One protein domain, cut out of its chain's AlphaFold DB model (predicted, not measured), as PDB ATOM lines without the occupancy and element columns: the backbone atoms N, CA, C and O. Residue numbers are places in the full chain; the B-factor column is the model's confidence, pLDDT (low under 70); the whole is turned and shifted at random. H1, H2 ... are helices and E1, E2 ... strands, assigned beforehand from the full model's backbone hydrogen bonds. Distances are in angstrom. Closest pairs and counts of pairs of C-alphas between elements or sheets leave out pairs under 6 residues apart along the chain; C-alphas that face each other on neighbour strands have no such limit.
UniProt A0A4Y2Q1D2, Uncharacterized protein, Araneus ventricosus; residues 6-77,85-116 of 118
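AT A GLANCE: This is residues 6 to 77 and 85 to 116 of the 118 residues of an uncharacterized protein of Araneus ventricosus (UniProt A0A4Y2Q1D2). Look first for a long, narrow ribbon of two antiparallel strands, E3 and E4, which makes the longest axis; H2 passes near E4, and the small hairpin E1 and E2 comes just before H2 on that side of the ribbon. H1, residues 6 to 13, sticks out beyond them, as do residues 44 to 52, which hold H3, while the short H4 is on the other side of the ribbon. The printed part has 104 residues, with four named helices and four named strands in the order H1, E1, E2, H2, H3, E3, E4, H4, and two separate antiparallel sheets, E1 - E2 and E3 - E4. The class is mixed, helices and strands; the whole is loose, with a radius of gyration of the C-alphas of 18.3 A, and flat, spanning 57 by 42 by 19 A.

HOW THE PARTS SIT: Start at H1, residues 6 to 13, which stands free. Next come E1, residues 20 to 22, and E2, residues 27 to 29, a hairpin at 161 degrees; N 21 and O 28 are within hydrogen-bond range at 2.9 A. Then find H2, residues 31 to 45, and H3, residues 47 to 52: they are close but not clearly touching, their closest C-alphas, those of Cys 43 and Leu 50, being 7.4 A apart. They run the same way at a steep tilt of 67 degrees, only just short of about perpendicular. E3, residues 59 to 71, and E4, residues 88 to 101, are antiparallel neighbours at 165 degrees, with N 60 and O 100 at 2.9 A and N 70 and O 89 at 2.8 A, both within hydrogen-bond range. The closest C-alphas of H2 and E4, those of Ala 38 and Pro 96, are 7.9 A apart; H2 and E3 are apart, only just, at 8.1 A. H4, residues 109 to 114, is apart from H1, H2, H3 and E3. Every O i to N i+4 pair is within hydrogen-bond range in H1, H2 and H3; H4 has 0 of 2, and 0 of 3 O i to N i+3 pairs.

IN THESE COORDINATES: Find C-alpha 6 at (234.974, 261.114, 391.254), where H1 begins. H2 runs 21.2 A from C-alpha 31 to C-alpha 45. E3 runs 38.9 A from C-alpha 59 at (253.236, 247.294, 364.477), and E4 runs 41.1 A to C-alpha 101 at (254.165, 242.579, 363.761).

THE WHOLE: The C-alphas farthest apart are those of Lys 76 and Gly 106, at 57.9 A. Residues 78 to 84 are not printed; across this cut, between E3 and E4, C-alphas 77 and 85 are 9.0 A apart. Of the links printed whole, none is long. The mean pLDDT of the printed part is 84.5, and residues 102 to 116 are under 70.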
ATOM      1  N   HIS A   6     233.777 260.349 391.610       96.62
ATOM      2  CA  HIS A   6     234.974 261.114 391.254       96.62
ATOM      3  C   HIS A   6     236.071 260.229 390.635       96.62
ATOM      4  O   HIS A   6     236.722 260.653 389.683       96.62
ATOM      5  N   LYS A   7     236.223 258.976 391.093       97.25
ATOM      6  CA  LYS A   7     237.178 258.020 390.505       97.25
ATOM      7  C   LYS A   7     236.760 257.611 389.093       97.25
ATOM      8  O   LYS A   7     237.600 257.525 388.203       97.25
ATOM      9  N   ILE A   8     235.459 257.421 388.869       96.88
ATOM     10  CA  ILE A   8     234.901 257.105 387.545       96.88
ATOM     11  C   ILE A   8     235.110 258.283 386.587       96.88
ATOM     12  O   ILE A   8     235.488 258.077 385.437       96.88
ATOM     13  N   LYS A   9     234.903 259.520 387.053       97.12
ATOM     14  CA  LYS A   9     235.123 260.731 386.252       97.12
ATOM     15  C   LYS A   9     236.577 260.841 385.783       97.12
ATOM     16  O   LYS A   9     236.798 261.062 384.598       97.12
ATOM     17  N   VAL A  10     237.541 260.617 386.680       96.38
ATOM     18  CA  VAL A  10     238.974 260.598 386.333       96.38
ATOM     19  C   VAL A  10     239.268 259.501 385.306       96.38
ATOM     20  O   VAL A  10     239.909 259.764 384.293       96.38
ATOM     21  N   ALA A  11     238.729 258.293 385.495       95.12
ATOM     22  CA  ALA A  11     238.905 257.206 384.532       95.12
ATOM     23  C   ALA A  11     238.301 257.523 383.148       95.12
ATOM     24  O   ALA A  11     238.915 257.203 382.134       95.12
ATOM     25  N   LYS A  12     237.135 258.187 383.089       95.62
ATOM     26  CA  LYS A  12     236.506 258.633 381.832       95.62
ATOM     27  C   LYS A  12     237.353 259.669 381.096       95.62
ATOM     28  O   LYS A  12     237.473 259.582 379.880       95.62
ATOM     29  N   GLN A  13     237.969 260.605 381.820       94.31
ATOM     30  CA  GLN A  13     238.836 261.627 381.224       94.31
ATOM     31  C   GLN A  13     240.038 261.019 380.491       94.31
ATOM     32  O   GLN A  13     240.389 261.487 379.416       94.31
ATOM     33  N   LEU A  14     240.597 259.917 381.001       91.56
ATOM     34  CA  LEU A  14     241.682 259.174 380.341       91.56
ATOM     35  C   LEU A  14     241.251 258.448 379.051       91.56
ATOM     36  O   LEU A  14     242.087 257.851 378.369       91.56
ATOM     37  N   CYS A  15     239.951 258.415 378.751       92.38
ATOM     38  CA  CYS A  15     239.386 257.791 377.558       92.38
ATOM     39  C   CYS A  15     238.948 258.813 376.507       92.38
ATOM     40  O   CYS A  15     238.586 258.394 375.410       92.38
ATOM     41  N   TYR A  16     238.949 260.111 376.811       92.75
ATOM     42  CA  TYR A  16     238.564 261.123 375.834       92.75
ATOM     43  C   TYR A  16     239.734 261.419 374.895       92.75
ATOM     44  O   TYR A  16     240.846 261.630 375.381       92.75
ATOM     45  N   PRO A  17     239.511 261.395 373.571       90.88
ATOM     46  CA  PRO A  17     240.534 261.798 372.626       90.88
ATOM     47  C   PRO A  17     240.730 263.319 372.660       90.88
ATOM     48  O   PRO A  17     239.829 264.072 373.040       90.88
ATOM     49  N   SER A  18     241.911 263.757 372.240       88.94
ATOM     50  CA  SER A  18     242.213 265.170 372.001       88.94
ATOM     51  C   SER A  18     241.551 265.662 370.708       88.94
ATOM     52  O   SER A  18     241.102 264.859 369.889       88.94
ATOM     53  N   ASP A  19     241.509 266.981 370.515       91.62
ATOM     54  CA  ASP A  19     241.113 267.629 369.253       91.62
ATOM     55  C   ASP A  19     239.687 267.319 368.761       91.62
ATOM     56  O   ASP A  19     239.423 267.286 367.556       91.62
ATOM     57  N   VAL A  20     238.751 267.108 369.690       94.75
ATOM     58  CA  VAL A  20     237.323 267.009 369.363       94.75
ATOM     59  C   VAL A  20     236.759 268.410 369.152       94.75
ATOM     60  O   VAL A  20     236.782 269.236 370.066       94.75
ATOM     61  N   ASN A  21     236.217 268.660 367.965       96.06
ATOM     62  CA  ASN A  21     235.465 269.866 367.661       96.06
ATOM     63  C   ASN A  21     233.970 269.559 367.781       96.06
ATOM     64  O   ASN A  21     233.470 268.635 367.142       96.06
ATOM     65  N   VAL A  22     233.260 270.319 368.613       94.75
ATOM     66  CA  VAL A  22     231.816 270.160 368.817       94.75
ATOM     67  C   VAL A  22     231.150 271.493 368.538       94.75
ATOM     68  O   VAL A  22     231.450 272.497 369.181       94.75
ATOM     69  N   THR A  23     230.228 271.484 367.587       91.94
ATOM     70  CA  THR A  23     229.341 272.604 367.287       91.94
ATOM     71  C   THR A  23     227.916 272.233 367.681       91.94
ATOM     72  O   THR A  23     227.660 271.147 368.203       91.94
ATOM     73  N   GLU A  24     226.961 273.128 367.436       89.38
ATOM     74  CA  GLU A  24     225.555 272.769 367.588       89.38
ATOM     75  C   GLU A  24     225.207 271.596 366.659       89.38
ATOM     76  O   GLU A  24     224.607 270.630 367.101       89.38
ATOM     77  N   THR A  25     225.613 271.600 365.392       89.75
ATOM     78  CA  THR A  25     225.108 270.632 364.403       89.75
ATOM     79  C   THR A  25     225.980 269.405 364.185       89.75
ATOM     80  O   THR A  25     225.485 268.409 363.663       89.75
ATOM     81  N   CYS A  26     227.258 269.452 364.553       91.81
ATOM     82  CA  CYS A  26     228.183 268.351 364.317       91.81
ATOM     83  C   CYS A  26     229.182 268.174 365.460       91.81
ATOM     84  O   CYS A  26     229.500 269.105 366.201       91.81
ATOM     85  N   ALA A  27     229.710 266.960 365.559       94.25
ATOM     86  CA  ALA A  27     230.888 266.655 366.347       94.25
ATOM     87  C   ALA A  27     231.860 265.890 365.453       94.25
ATOM     88  O   ALA A  27     231.485 264.896 364.833       94.25
ATOM     89  N   GLU A  28     233.096 266.360 365.378       96.12
ATOM     90  CA  GLU A  28     234.119 265.787 364.517       96.12
ATOM     91  C   GLU A  28     235.460 265.696 365.242       96.12
ATOM     92  O   GLU A  28     235.743 266.408 366.207       96.12
ATOM     93  N   ILE A  29     236.294 264.783 364.763       96.31
ATOM     94  CA  ILE A  29     237.649 264.572 365.247       96.31
ATOM     95  C   ILE A  29     238.543 264.246 364.056       96.31
ATOM     96  O   ILE A  29     238.131 263.564 363.115       96.31
ATOM     97  N   LYS A  30     239.795 264.704 364.101       95.44
ATOM     98  CA  LYS A  30     240.802 264.321 363.107       95.44
ATOM     99  C   LYS A  30     241.031 262.811 363.152       95.44
ATOM    100  O   LYS A  30     241.330 262.266 364.214       95.44
ATOM    101  N   LEU A  31     240.983 262.154 361.992       92.94
ATOM    102  CA  LEU A  31     241.178 260.704 361.885       92.94
ATOM    103  C   LEU A  31     242.482 260.239 362.548       92.94
ATOM    104  O   LEU A  31     242.466 259.264 363.292       92.94
ATOM    105  N   GLN A  32     243.583 260.970 362.340       93.12
ATOM    106  CA  GLN A  32     244.868 260.646 362.962       93.12
ATOM    107  C   GLN A  32     244.789 260.681 364.494       93.12
ATOM    108  O   GLN A  32     245.197 259.729 365.145       93.12
ATOM    109  N   SER A  33     244.172 261.719 365.071       93.75
ATOM    110  CA  SER A  33     244.011 261.828 366.527       93.75
ATOM    111  C   SER A  33     243.157 260.689 367.096       93.75
ATOM    112  O   SER A  33     243.434 260.178 368.181       93.75
ATOM    113  N   LEU A  34     242.125 260.259 366.363       94.06
ATOM    114  CA  LEU A  34     241.308 259.109 366.748       94.06
ATOM    115  C   LEU A  34     242.110 257.797 366.685       94.06
ATOM    116  O   LEU A  34     242.031 256.995 367.616       94.06
ATOM    117  N   MET A  35     242.897 257.603 365.623       93.38
ATOM    118  CA  MET A  35     243.772 256.441 365.434       93.38
ATOM    119  C   MET A  35     244.854 256.347 366.510       93.38
ATOM    120  O   MET A  35     245.027 255.284 367.110       93.38
ATOM    121  N   ASP A  36     245.536 257.452 366.802       92.88
ATOM    122  CA  ASP A  36     246.583 257.519 367.820       92.88
ATOM    123  C   ASP A  36     246.009 257.196 369.202       92.88
ATOM    124  O   ASP A  36     246.566 256.391 369.954       92.88
ATOM    125  N   HIS A  37     244.841 257.762 369.523       94.00
ATOM    126  CA  HIS A  37     244.170 257.514 370.794       94.00
ATOM    127  C   HIS A  37     243.698 256.063 370.932       94.00
ATOM    128  O   HIS A  37     243.941 255.431 371.963       94.00
ATOM    129  N   ALA A  38     243.060 255.507 369.896       93.12
ATOM    130  CA  ALA A  38     242.627 254.111 369.883       93.12
ATOM    131  C   ALA A  38     243.820 253.155 370.026       93.12
ATOM    132  O   ALA A  38     243.785 252.246 370.857       93.12
ATOM    133  N   THR A  39     244.903 253.409 369.291       92.38
ATOM    134  CA  THR A  39     246.130 252.601 369.330       92.38
ATOM    135  C   THR A  39     246.806 252.687 370.696       92.38
ATOM    136  O   THR A  39     247.109 251.658 371.292       92.38
ATOM    137  N   MET A  40     246.949 253.885 371.274       92.88
ATOM    138  CA  MET A  40     247.480 254.057 372.632       92.88
ATOM    139  C   MET A  40     246.676 253.243 373.655       92.88
ATOM    140  O   MET A  40     247.247 252.607 374.544       92.88
ATOM    141  N   ARG A  41     245.342 253.273 373.564       93.12
ATOM    142  CA  ARG A  41     244.464 252.522 374.471       93.12
ATOM    143  C   ARG A  41     244.608 251.016 374.277       93.12
ATOM    144  O   ARG A  41     244.676 250.305 375.275       93.12
ATOM    145  N   LEU A  42     244.697 250.542 373.035       92.50
ATOM    146  CA  LEU A  42     244.943 249.133 372.727       92.50
ATOM    147  C   LEU A  42     246.288 248.662 373.280       92.50
ATOM    148  O   LEU A  42     246.324 247.648 373.971       92.50
ATOM    149  N   CYS A  43     247.362 249.425 373.069       90.31
ATOM    150  CA  CYS A  43     248.687 249.090 373.588       90.31
ATOM    151  C   CYS A  43     248.712 249.017 375.119       90.31
ATOM    152  O   CYS A  43     249.366 248.142 375.671       90.31
ATOM    153  N   LYS A  44     247.965 249.888 375.816       92.00
ATOM    154  CA  LYS A  44     247.821 249.823 377.282       92.00
ATOM    155  C   LYS A  44     247.090 248.565 377.750       92.00
ATOM    156  O   LYS A  44     247.430 248.017 378.787       92.00
ATOM    157  N   VAL A  45     246.070 248.118 377.018       91.94
ATOM    158  CA  VAL A  45     245.323 246.896 377.366       91.94
ATOM    159  C   VAL A  45     246.137 245.639 377.052       91.94
ATOM    160  O   VAL A  45     246.061 244.667 377.793       91.94
ATOM    161  N   GLN A  46     246.925 245.664 375.977       90.94
ATOM    162  CA  GLN A  46     247.761 244.550 375.524       90.94
ATOM    163  C   GLN A  46     249.205 244.640 376.039       90.94
ATOM    164  O   GLN A  46     250.086 243.969 375.508       90.94
ATOM    165  N   GLU A  47     249.471 245.467 377.055       90.88
ATOM    166  CA  GLU A  47     250.830 245.797 377.500       90.88
ATOM    167  C   GLU A  47     251.647 244.545 377.854       90.88
ATOM    168  O   GLU A  47     252.803 244.431 377.447       90.88
ATOM    169  N   ASP A  48     251.039 243.579 378.542       91.44
ATOM    170  CA  ASP A  48     251.703 242.327 378.923       91.44
ATOM    171  C   ASP A  48     252.053 241.458 377.705       91.44
ATOM    172  O   ASP A  48     253.141 240.881 377.641       91.44
ATOM    173  N   VAL A  49     251.169 241.413 376.700       89.25
ATOM    174  CA  VAL A  49     251.409 240.695 375.439       89.25
ATOM    175  C   VAL A  49     252.533 241.376 374.667       89.25
ATOM    176  O   VAL A  49     253.482 240.711 374.258       89.25
ATOM    177  N   LEU A  50     252.484 242.701 374.532       87.38
ATOM    178  CA  LEU A  50     253.509 243.476 373.835       87.38
ATOM    179  C   LEU A  50     254.884 243.330 374.497       87.38
ATOM    180  O   LEU A  50     255.879 243.160 373.804       87.38
ATOM    181  N   LYS A  51     254.960 243.307 375.832       87.88
ATOM    182  CA  LYS A  51     256.221 243.067 376.555       87.88
ATOM    183  C   LYS A  51     256.781 241.657 376.359       87.88
ATOM    184  O   LYS A  51     257.982 241.458 376.523       87.88
ATOM    185  N   SER A  52     255.931 240.678 376.049       86.62
ATOM    186  CA  SER A  52     256.353 239.288 375.845       86.62
ATOM    187  C   SER A  52     256.996 239.037 374.474       86.62
ATOM    188  O   SER A  52     257.774 238.091 374.326       86.62
ATOM    189  N   VAL A  53     256.712 239.889 373.482       83.56
ATOM    190  CA  VAL A  53     257.275 239.781 372.131       83.56
ATOM    191  C   VAL A  53     258.675 240.396 372.112       83.56
ATOM    192  O   VAL A  53     258.873 241.559 372.462       83.56
ATOM    193  N   ARG A  54     259.671 239.607 371.701       71.62
ATOM    194  CA  ARG A  54     261.054 240.079 371.542       71.62
ATOM    195  C   ARG A  54     261.167 240.847 370.218       71.62
ATOM    196  O   ARG A  54     260.685 240.361 369.206       71.62
ATOM    197  N   ASP A  55     261.807 242.017 370.245       71.94
ATOM    198  CA  ASP A  55     262.124 242.854 369.071       71.94
ATOM    199  C   ASP A  55     260.947 243.519 368.319       71.94
ATOM    200  O   ASP A  55     261.003 243.707 367.103       71.94
ATOM    201  N   LEU A  56     259.921 243.995 369.034       75.75
ATOM    202  CA  LEU A  56     258.880 244.860 368.455       75.75
ATOM    203  C   LEU A  56     259.442 246.225 368.017       75.75
ATOM    204  O   LEU A  56     259.696 247.098 368.850       75.75
ATOM    205  N   ARG A  57     259.604 246.428 366.704       79.62
ATOM    206  CA  ARG A  57     260.000 247.728 366.120       79.62
ATOM    207  C   ARG A  57     258.848 248.447 365.432       79.62
ATOM    208  O   ARG A  57     258.743 249.665 365.545       79.62
ATOM    209  N   THR A  58     257.995 247.690 364.748       84.06
ATOM    210  CA  THR A  58     256.897 248.225 363.944       84.06
ATOM    211  C   THR A  58     255.672 247.339 364.108       84.06
ATOM    212  O   THR A  58     255.766 246.122 363.975       84.06
ATOM    213  N   LEU A  59     254.529 247.958 364.386       84.38
ATOM    214  CA  LEU A  59     253.236 247.294 364.477       84.38
ATOM    215  C   LEU A  59     252.300 247.893 363.440       84.38
ATOM    216  O   LEU A  59     252.133 249.111 363.396       84.38
ATOM    217  N   ASP A  60     251.652 247.025 362.678       88.44
ATOM    218  CA  ASP A  60     250.582 247.407 361.774       88.44
ATOM    219  C   ASP A  60     249.236 247.124 362.433       88.44
ATOM    220  O   ASP A  60     249.019 246.072 363.046       88.44
ATOM    221  N   ILE A  61     248.313 248.070 362.289       89.50
ATOM    222  CA  ILE A  61     246.940 247.930 362.760       89.50
ATOM    223  C   ILE A  61     245.986 247.910 361.572       89.50
ATOM    224  O   ILE A  61     245.965 248.816 360.740       89.50
ATOM    225  N   ILE A  62     245.169 246.865 361.507       91.69
ATOM    226  CA  ILE A  62     244.110 246.725 360.514       91.69
ATOM    227  C   ILE A  62     242.822 247.233 361.129       91.69
ATOM    228  O   ILE A  62     242.401 246.792 362.203       91.69
ATOM    229  N   VAL A  63     242.187 248.152 360.418       93.31
ATOM    230  CA  VAL A  63     241.027 248.892 360.888       93.31
ATOM    231  C   VAL A  63     239.933 248.832 359.835       93.31
ATOM    232  O   VAL A  63     240.191 249.027 358.651       93.31
ATOM    233  N   LYS A  64     238.698 248.598 360.275       95.38
ATOM    234  CA  LYS A  64     237.500 248.748 359.444       95.38
ATOM    235  C   LYS A  64     236.823 250.066 359.768       95.38
ATOM    236  O   LYS A  64     236.724 250.438 360.934       95.38
ATOM    237  N   TRP A  65     236.308 250.742 358.754       96.38
ATOM    238  CA  TRP A  65     235.523 251.959 358.916       96.38
ATOM    239  C   TRP A  65     234.244 251.883 358.082       96.38
ATOM    240  O   TRP A  65     234.133 251.061 357.174       96.38
ATOM    241  N   GLY A  66     233.264 252.713 358.423       95.62
ATOM    242  CA  GLY A  66     231.994 252.797 357.715       95.62
ATOM    243  C   GLY A  66     231.203 254.032 358.123       95.62
ATOM    244  O   GLY A  66     231.609 254.778 359.013       95.62
ATOM    245  N   CYS A  67     230.070 254.256 357.467       95.44
ATOM    246  CA  CYS A  67     229.163 255.347 357.797       95.44
ATOM    247  C   CYS A  67     227.709 254.920 357.615       95.44
ATOM    248  O   CYS A  67     227.413 254.054 356.792       95.44
ATOM    249  N   GLU A  68     226.816 255.517 358.397       95.56
ATOM    250  CA  GLU A  68     225.387 255.227 358.352       95.56
ATOM    251  C   GLU A  68     224.573 256.457 358.766       95.56
ATOM    252  O   GLU A  68     224.981 257.242 359.632       95.56
ATOM    253  N   GLY A  69     223.412 256.612 358.130       94.19
ATOM    254  CA  GLY A  69     222.412 257.618 358.462       94.19
ATOM    255  C   GLY A  69     221.202 256.988 359.149       94.19
ATOM    256  O   GLY A  69     220.728 255.939 358.719       94.19
ATOM    257  N   ALA A  70     220.681 257.643 360.182       91.94
ATOM    258  CA  ALA A  70     219.478 257.224 360.887       91.94
ATOM    259  C   ALA A  70     218.565 258.417 361.181       91.94
ATOM    260  O   ALA A  70     219.030 259.509 361.508       91.94
ATOM    261  N   GLU A  71     217.254 258.196 361.125       92.12
ATOM    262  CA  GLU A  71     216.270 259.165 361.611       92.12
ATOM    263  C   GLU A  71     216.198 259.120 363.147       92.12
ATOM    264  O   GLU A  71     216.387 258.073 363.773       92.12
ATOM    265  N   GLN A  72     215.939 260.263 363.771       85.75
ATOM    266  CA  GLN A  72     215.935 260.481 365.214       85.75
ATOM    267  C   GLN A  72     214.723 261.312 365.643       85.75
ATOM    268  O   GLN A  72     214.165 262.119 364.893       85.75
ATOM    269  N   SER A  73     214.310 261.138 366.899       86.75
ATOM    270  CA  SER A  73     213.248 261.949 367.493       86.75
ATOM    271  C   SER A  73     213.700 263.401 367.649       86.75
ATOM    272  O   SER A  73     214.751 263.673 368.231       86.75
ATOM    273  N   ARG A  74     212.874 264.349 367.195       83.00
ATOM    274  CA  ARG A  74     213.174 265.780 367.319       83.00
ATOM    275  C   ARG A  74     213.123 266.229 368.781       83.00
ATOM    276  O   ARG A  74     212.093 266.107 369.442       83.00
ATOM    277  N   TYR A  75     214.215 266.820 369.261       83.12
ATOM    278  CA  TYR A  75     214.248 267.532 370.537       83.12
ATOM    279  C   TYR A  75     213.870 269.008 370.343       83.12
ATOM    280  O   TYR A  75     214.123 269.585 369.286       83.12
ATOM    281  N   LYS A  76     213.287 269.650 371.366       84.69
ATOM    282  CA  LYS A  76     212.920 271.082 371.339       84.69
ATOM    283  C   LYS A  76     214.135 271.997 371.565       84.69
ATOM    284  O   LYS A  76     214.054 272.965 372.318       84.69
ATOM    285  N   GLN A  77     215.273 271.668 370.956       83.19
ATOM    286  CA  GLN A  77     216.468 272.502 371.022       83.19
ATOM    287  C   GLN A  77     216.270 273.754 370.177       83.19
ATOM    288  O   GLN A  77     215.797 273.674 369.044       83.19
ATOM    289  N   SER A  85     218.480 271.097 361.833       77.44
ATOM    290  CA  SER A  85     217.616 270.100 362.467       77.44
ATOM    291  C   SER A  85     218.422 268.861 362.864       77.44
ATOM    292  O   SER A  85     219.378 268.517 362.176       77.44
ATOM    293  N   TYR A  86     218.024 268.178 363.943       80.44
ATOM    294  CA  TYR A  86     218.570 266.865 364.341       80.44
ATOM    295  C   TYR A  86     217.629 265.714 363.983       80.44
ATOM    296  O   TYR A  86     217.611 264.691 364.665       80.44
ATOM    297  N   GLN A  87     216.756 265.900 362.992       85.38
ATOM    298  CA  GLN A  87     215.849 264.819 362.622       85.38
ATOM    299  C   GLN A  87     216.619 263.642 362.020       85.38
ATOM    300  O   GLN A  87     216.261 262.501 362.267       85.38
ATOM    301  N   SER A  88     217.688 263.913 361.281       87.62
ATOM    302  CA  SER A  88     218.573 262.893 360.743       87.62
ATOM    303  C   SER A  88     219.950 263.011 361.388       87.62
ATOM    304  O   SER A  88     220.469 264.107 361.611       87.62
ATOM    305  N   LEU A  89     220.537 261.865 361.716       91.56
ATOM    306  CA  LEU A  89     221.886 261.739 362.241       91.56
ATOM    307  C   LEU A  89     222.705 260.941 361.240       91.56
ATOM    308  O   LEU A  89     222.362 259.808 360.916       91.56
ATOM    309  N   PHE A  90     223.798 261.528 360.769       93.50
ATOM    310  CA  PHE A  90     224.801 260.837 359.973       93.50
ATOM    311  C   PHE A  90     226.042 260.631 360.831       93.50
ATOM    312  O   PHE A  90     226.539 261.585 361.431       93.50
ATOM    313  N   HIS A  91     226.538 259.399 360.906       94.31
ATOM    314  CA  HIS A  91     227.734 259.093 361.681       94.31
ATOM    315  C   HIS A  91     228.732 258.271 360.878       94.31
ATOM    316  O   HIS A  91     228.368 257.453 360.036       94.31
ATOM    317  N   ILE A  92     230.006 258.487 361.186       96.12
ATOM    318  CA  ILE A  92     231.129 257.707 360.680       96.12
ATOM    319  C   ILE A  92     231.715 256.959 361.873       96.12
ATOM    320  O   ILE A  92     231.897 257.536 362.946       96.12
ATOM    321  N   SER A  93     231.996 255.674 361.696       94.81
ATOM    322  CA  SER A  93     232.561 254.818 362.733       94.81
ATOM    323  C   SER A  93     233.800 254.088 362.237       94.81
ATOM    324  O   SER A  93     234.019 253.895 361.038       94.81
ATOM    325  N   MET A  94     234.642 253.702 363.190       94.31
ATOM    326  CA  MET A  94     235.902 253.024 362.944       94.31
ATOM    327  C   MET A  94     236.168 252.014 364.062       94.31
ATOM    328  O   MET A  94     235.922 252.298 365.235       94.31
ATOM    329  N   VAL A  95     236.634 250.824 363.688       93.62
ATOM    330  CA  VAL A  95     236.864 249.693 364.586       93.62
ATOM    331  C   VAL A  95     238.218 249.048 364.270       93.62
ATOM    332  O   VAL A  95     238.404 248.551 363.154       93.62
ATOM    333  N   PRO A  96     239.157 249.009 365.229       92.00
ATOM    334  CA  PRO A  96     240.385 248.239 365.086       92.00
ATOM    335  C   PRO A  96     240.083 246.738 365.168       92.00
ATOM    336  O   PRO A  96     239.339 246.304 366.046       92.00
ATOM    337  N   ILE A  97     240.644 245.949 364.250       91.00
ATOM    338  CA  ILE A  97     240.363 244.510 364.130       91.00
ATOM    339  C   ILE A  97     241.593 243.672 364.484       91.00
ATOM    340  O   ILE A  97     241.480 242.738 365.271       91.00
ATOM    341  N   HIS A  98     242.758 243.995 363.920       88.00
ATOM    342  CA  HIS A  98     243.967 243.187 364.094       88.00
ATOM    343  C   HIS A  98     245.196 244.059 364.328       88.00
ATOM    344  O   HIS A  98     245.346 245.092 363.683       88.00
ATOM    345  N   LEU A  99     246.077 243.609 365.222       87.44
ATOM    346  CA  LEU A  99     247.390 244.193 365.483       87.44
ATOM    347  C   LEU A  99     248.452 243.149 365.122       87.44
ATOM    348  O   LEU A  99     248.388 242.029 365.626       87.44
ATOM    349  N   MET A 100     249.381 243.498 364.235       84.69
ATOM    350  CA  MET A 100     250.332 242.566 363.623       84.69
ATOM    351  C   MET A 100     251.758 243.116 363.692       84.69
ATOM    352  O   MET A 100     251.967 244.317 363.545       84.69
ATOM    353  N   ASP A 101     252.742 242.235 363.878       77.19
ATOM    354  CA  ASP A 101     254.165 242.579 363.761       77.19
ATOM    355  C   ASP A 101     254.633 242.399 362.311       77.19
ATOM    356  O   ASP A 101     254.471 241.323 361.721       77.19
ATOM    357  N   LEU A 102     255.240 243.443 361.743       64.56
ATOM    358  CA  LEU A 102     255.707 243.486 360.356       64.56
ATOM    359  C   LEU A 102     256.778 242.418 360.055       64.56
ATOM    360  O   LEU A 102     256.874 241.930 358.927       64.56
ATOM    361  N   LEU A 103     257.571 242.016 361.056       57.78
ATOM    362  CA  LEU A 103     258.635 241.019 360.882       57.78
ATOM    363  C   LEU A 103     258.098 239.604 360.635       57.78
ATOM    364  O   LEU A 103     258.790 238.783 360.033       57.78
ATOM    365  N   SER A 104     256.862 239.319 361.046       52.53
ATOM    366  CA  SER A 104     256.282 237.976 360.955       52.53
ATOM    367  C   SER A 104     255.864 237.561 359.537       52.53
ATOM    368  O   SER A 104     255.633 236.376 359.303       52.53
ATOM    369  N   LEU A 105     255.789 238.496 358.579       51.31
ATOM    370  CA  LEU A 105     255.151 238.237 357.281       51.31
ATOM    371  C   LEU A 105     256.049 238.320 356.043       51.31
ATOM    372  O   LEU A 105     255.623 237.828 355.003       51.31
ATOM    373  N   GLY A 106     257.261 238.888 356.095       52.16
ATOM    374  CA  GLY A 106     258.171 238.934 354.929       52.16
ATOM    375  C   GLY A 106     257.561 239.513 353.634       52.16
ATOM    376  O   GLY A 106     258.115 239.333 352.552       52.16
ATOM    377  N   LEU A 107     256.412 240.184 353.732       52.72
ATOM    378  CA  LEU A 107     255.576 240.638 352.627       52.72
ATOM    379  C   LEU A 107     255.499 242.158 352.667       52.72
ATOM    380  O   LEU A 107     255.350 242.767 353.725       52.72
ATOM    381  N   SER A 108     255.635 242.771 351.493       50.50
ATOM    382  CA  SER A 108     255.633 244.221 351.346       50.50
ATOM    383  C   SER A 108     254.262 244.825 351.710       50.50
ATOM    384  O   SER A 108     253.229 244.204 351.442       50.50
ATOM    385  N   PRO A 109     254.218 246.061 352.255       55.38
ATOM    386  CA  PRO A 109     252.989 246.698 352.757       55.38
ATOM    387  C   PRO A 109     251.835 246.784 351.741       55.38
ATOM    388  O   PRO A 109     250.664 246.810 352.111       55.38
ATOM    389  N   LEU A 110     252.153 246.798 350.443       51.50
ATOM    390  CA  LEU A 110     251.174 246.879 349.355       51.50
ATOM    391  C   LEU A 110     250.358 245.588 349.175       51.50
ATOM    392  O   LEU A 110     249.203 245.653 348.761       51.50
ATOM    393  N   HIS A 111     250.920 244.423 349.509       45.88
ATOM    394  CA  HIS A 111     250.251 243.136 349.295       45.88
ATOM    395  C   HIS A 111     249.173 242.827 350.340       45.88
ATOM    396  O   HIS A 111     248.209 242.122 350.036       45.88
ATOM    397  N   THR A 112     249.302 243.365 351.554       46.34
ATOM    398  CA  THR A 112     248.332 243.141 352.635       46.34
ATOM    399  C   THR A 112     247.048 243.933 352.401       46.34
ATOM    400  O   THR A 112     245.965 243.419 352.648       46.34
ATOM    401  N   CYS A 113     247.147 245.149 351.853       39.59
ATOM    402  CA  CYS A 113     245.988 246.012 351.613       39.59
ATOM    403  C   CYS A 113     245.029 245.429 350.553       39.59
ATOM    404  O   CYS A 113     243.816 245.535 350.697       39.59
ATOM    405  N   ILE A 114     245.562 244.754 349.526       39.28
ATOM    406  CA  ILE A 114     244.762 244.186 348.424       39.28
ATOM    407  C   ILE A 114     243.905 242.998 348.892       39.28
ATOM    408  O   ILE A 114     242.763 242.870 348.470       39.28
ATOM    409  N   ARG A 115     244.394 242.168 349.823       37.50
ATOM    410  CA  ARG A 115     243.658 240.975 350.286       37.50
ATOM    411  C   ARG A 115     242.450 241.258 351.183       37.50
ATOM    412  O   ARG A 115     241.688 240.341 351.443       37.50
ATOM    413  N   PHE A 116     242.287 242.479 351.692       38.00
ATOM    414  CA  PHE A 116     241.130 242.834 352.527       38.00
ATOM    415  C   PHE A 116     239.955 243.418 351.732       38.00
ATOM    416  O   PHE A 116     238.891 243.627 352.313       38.00
TER     417      PHE A 116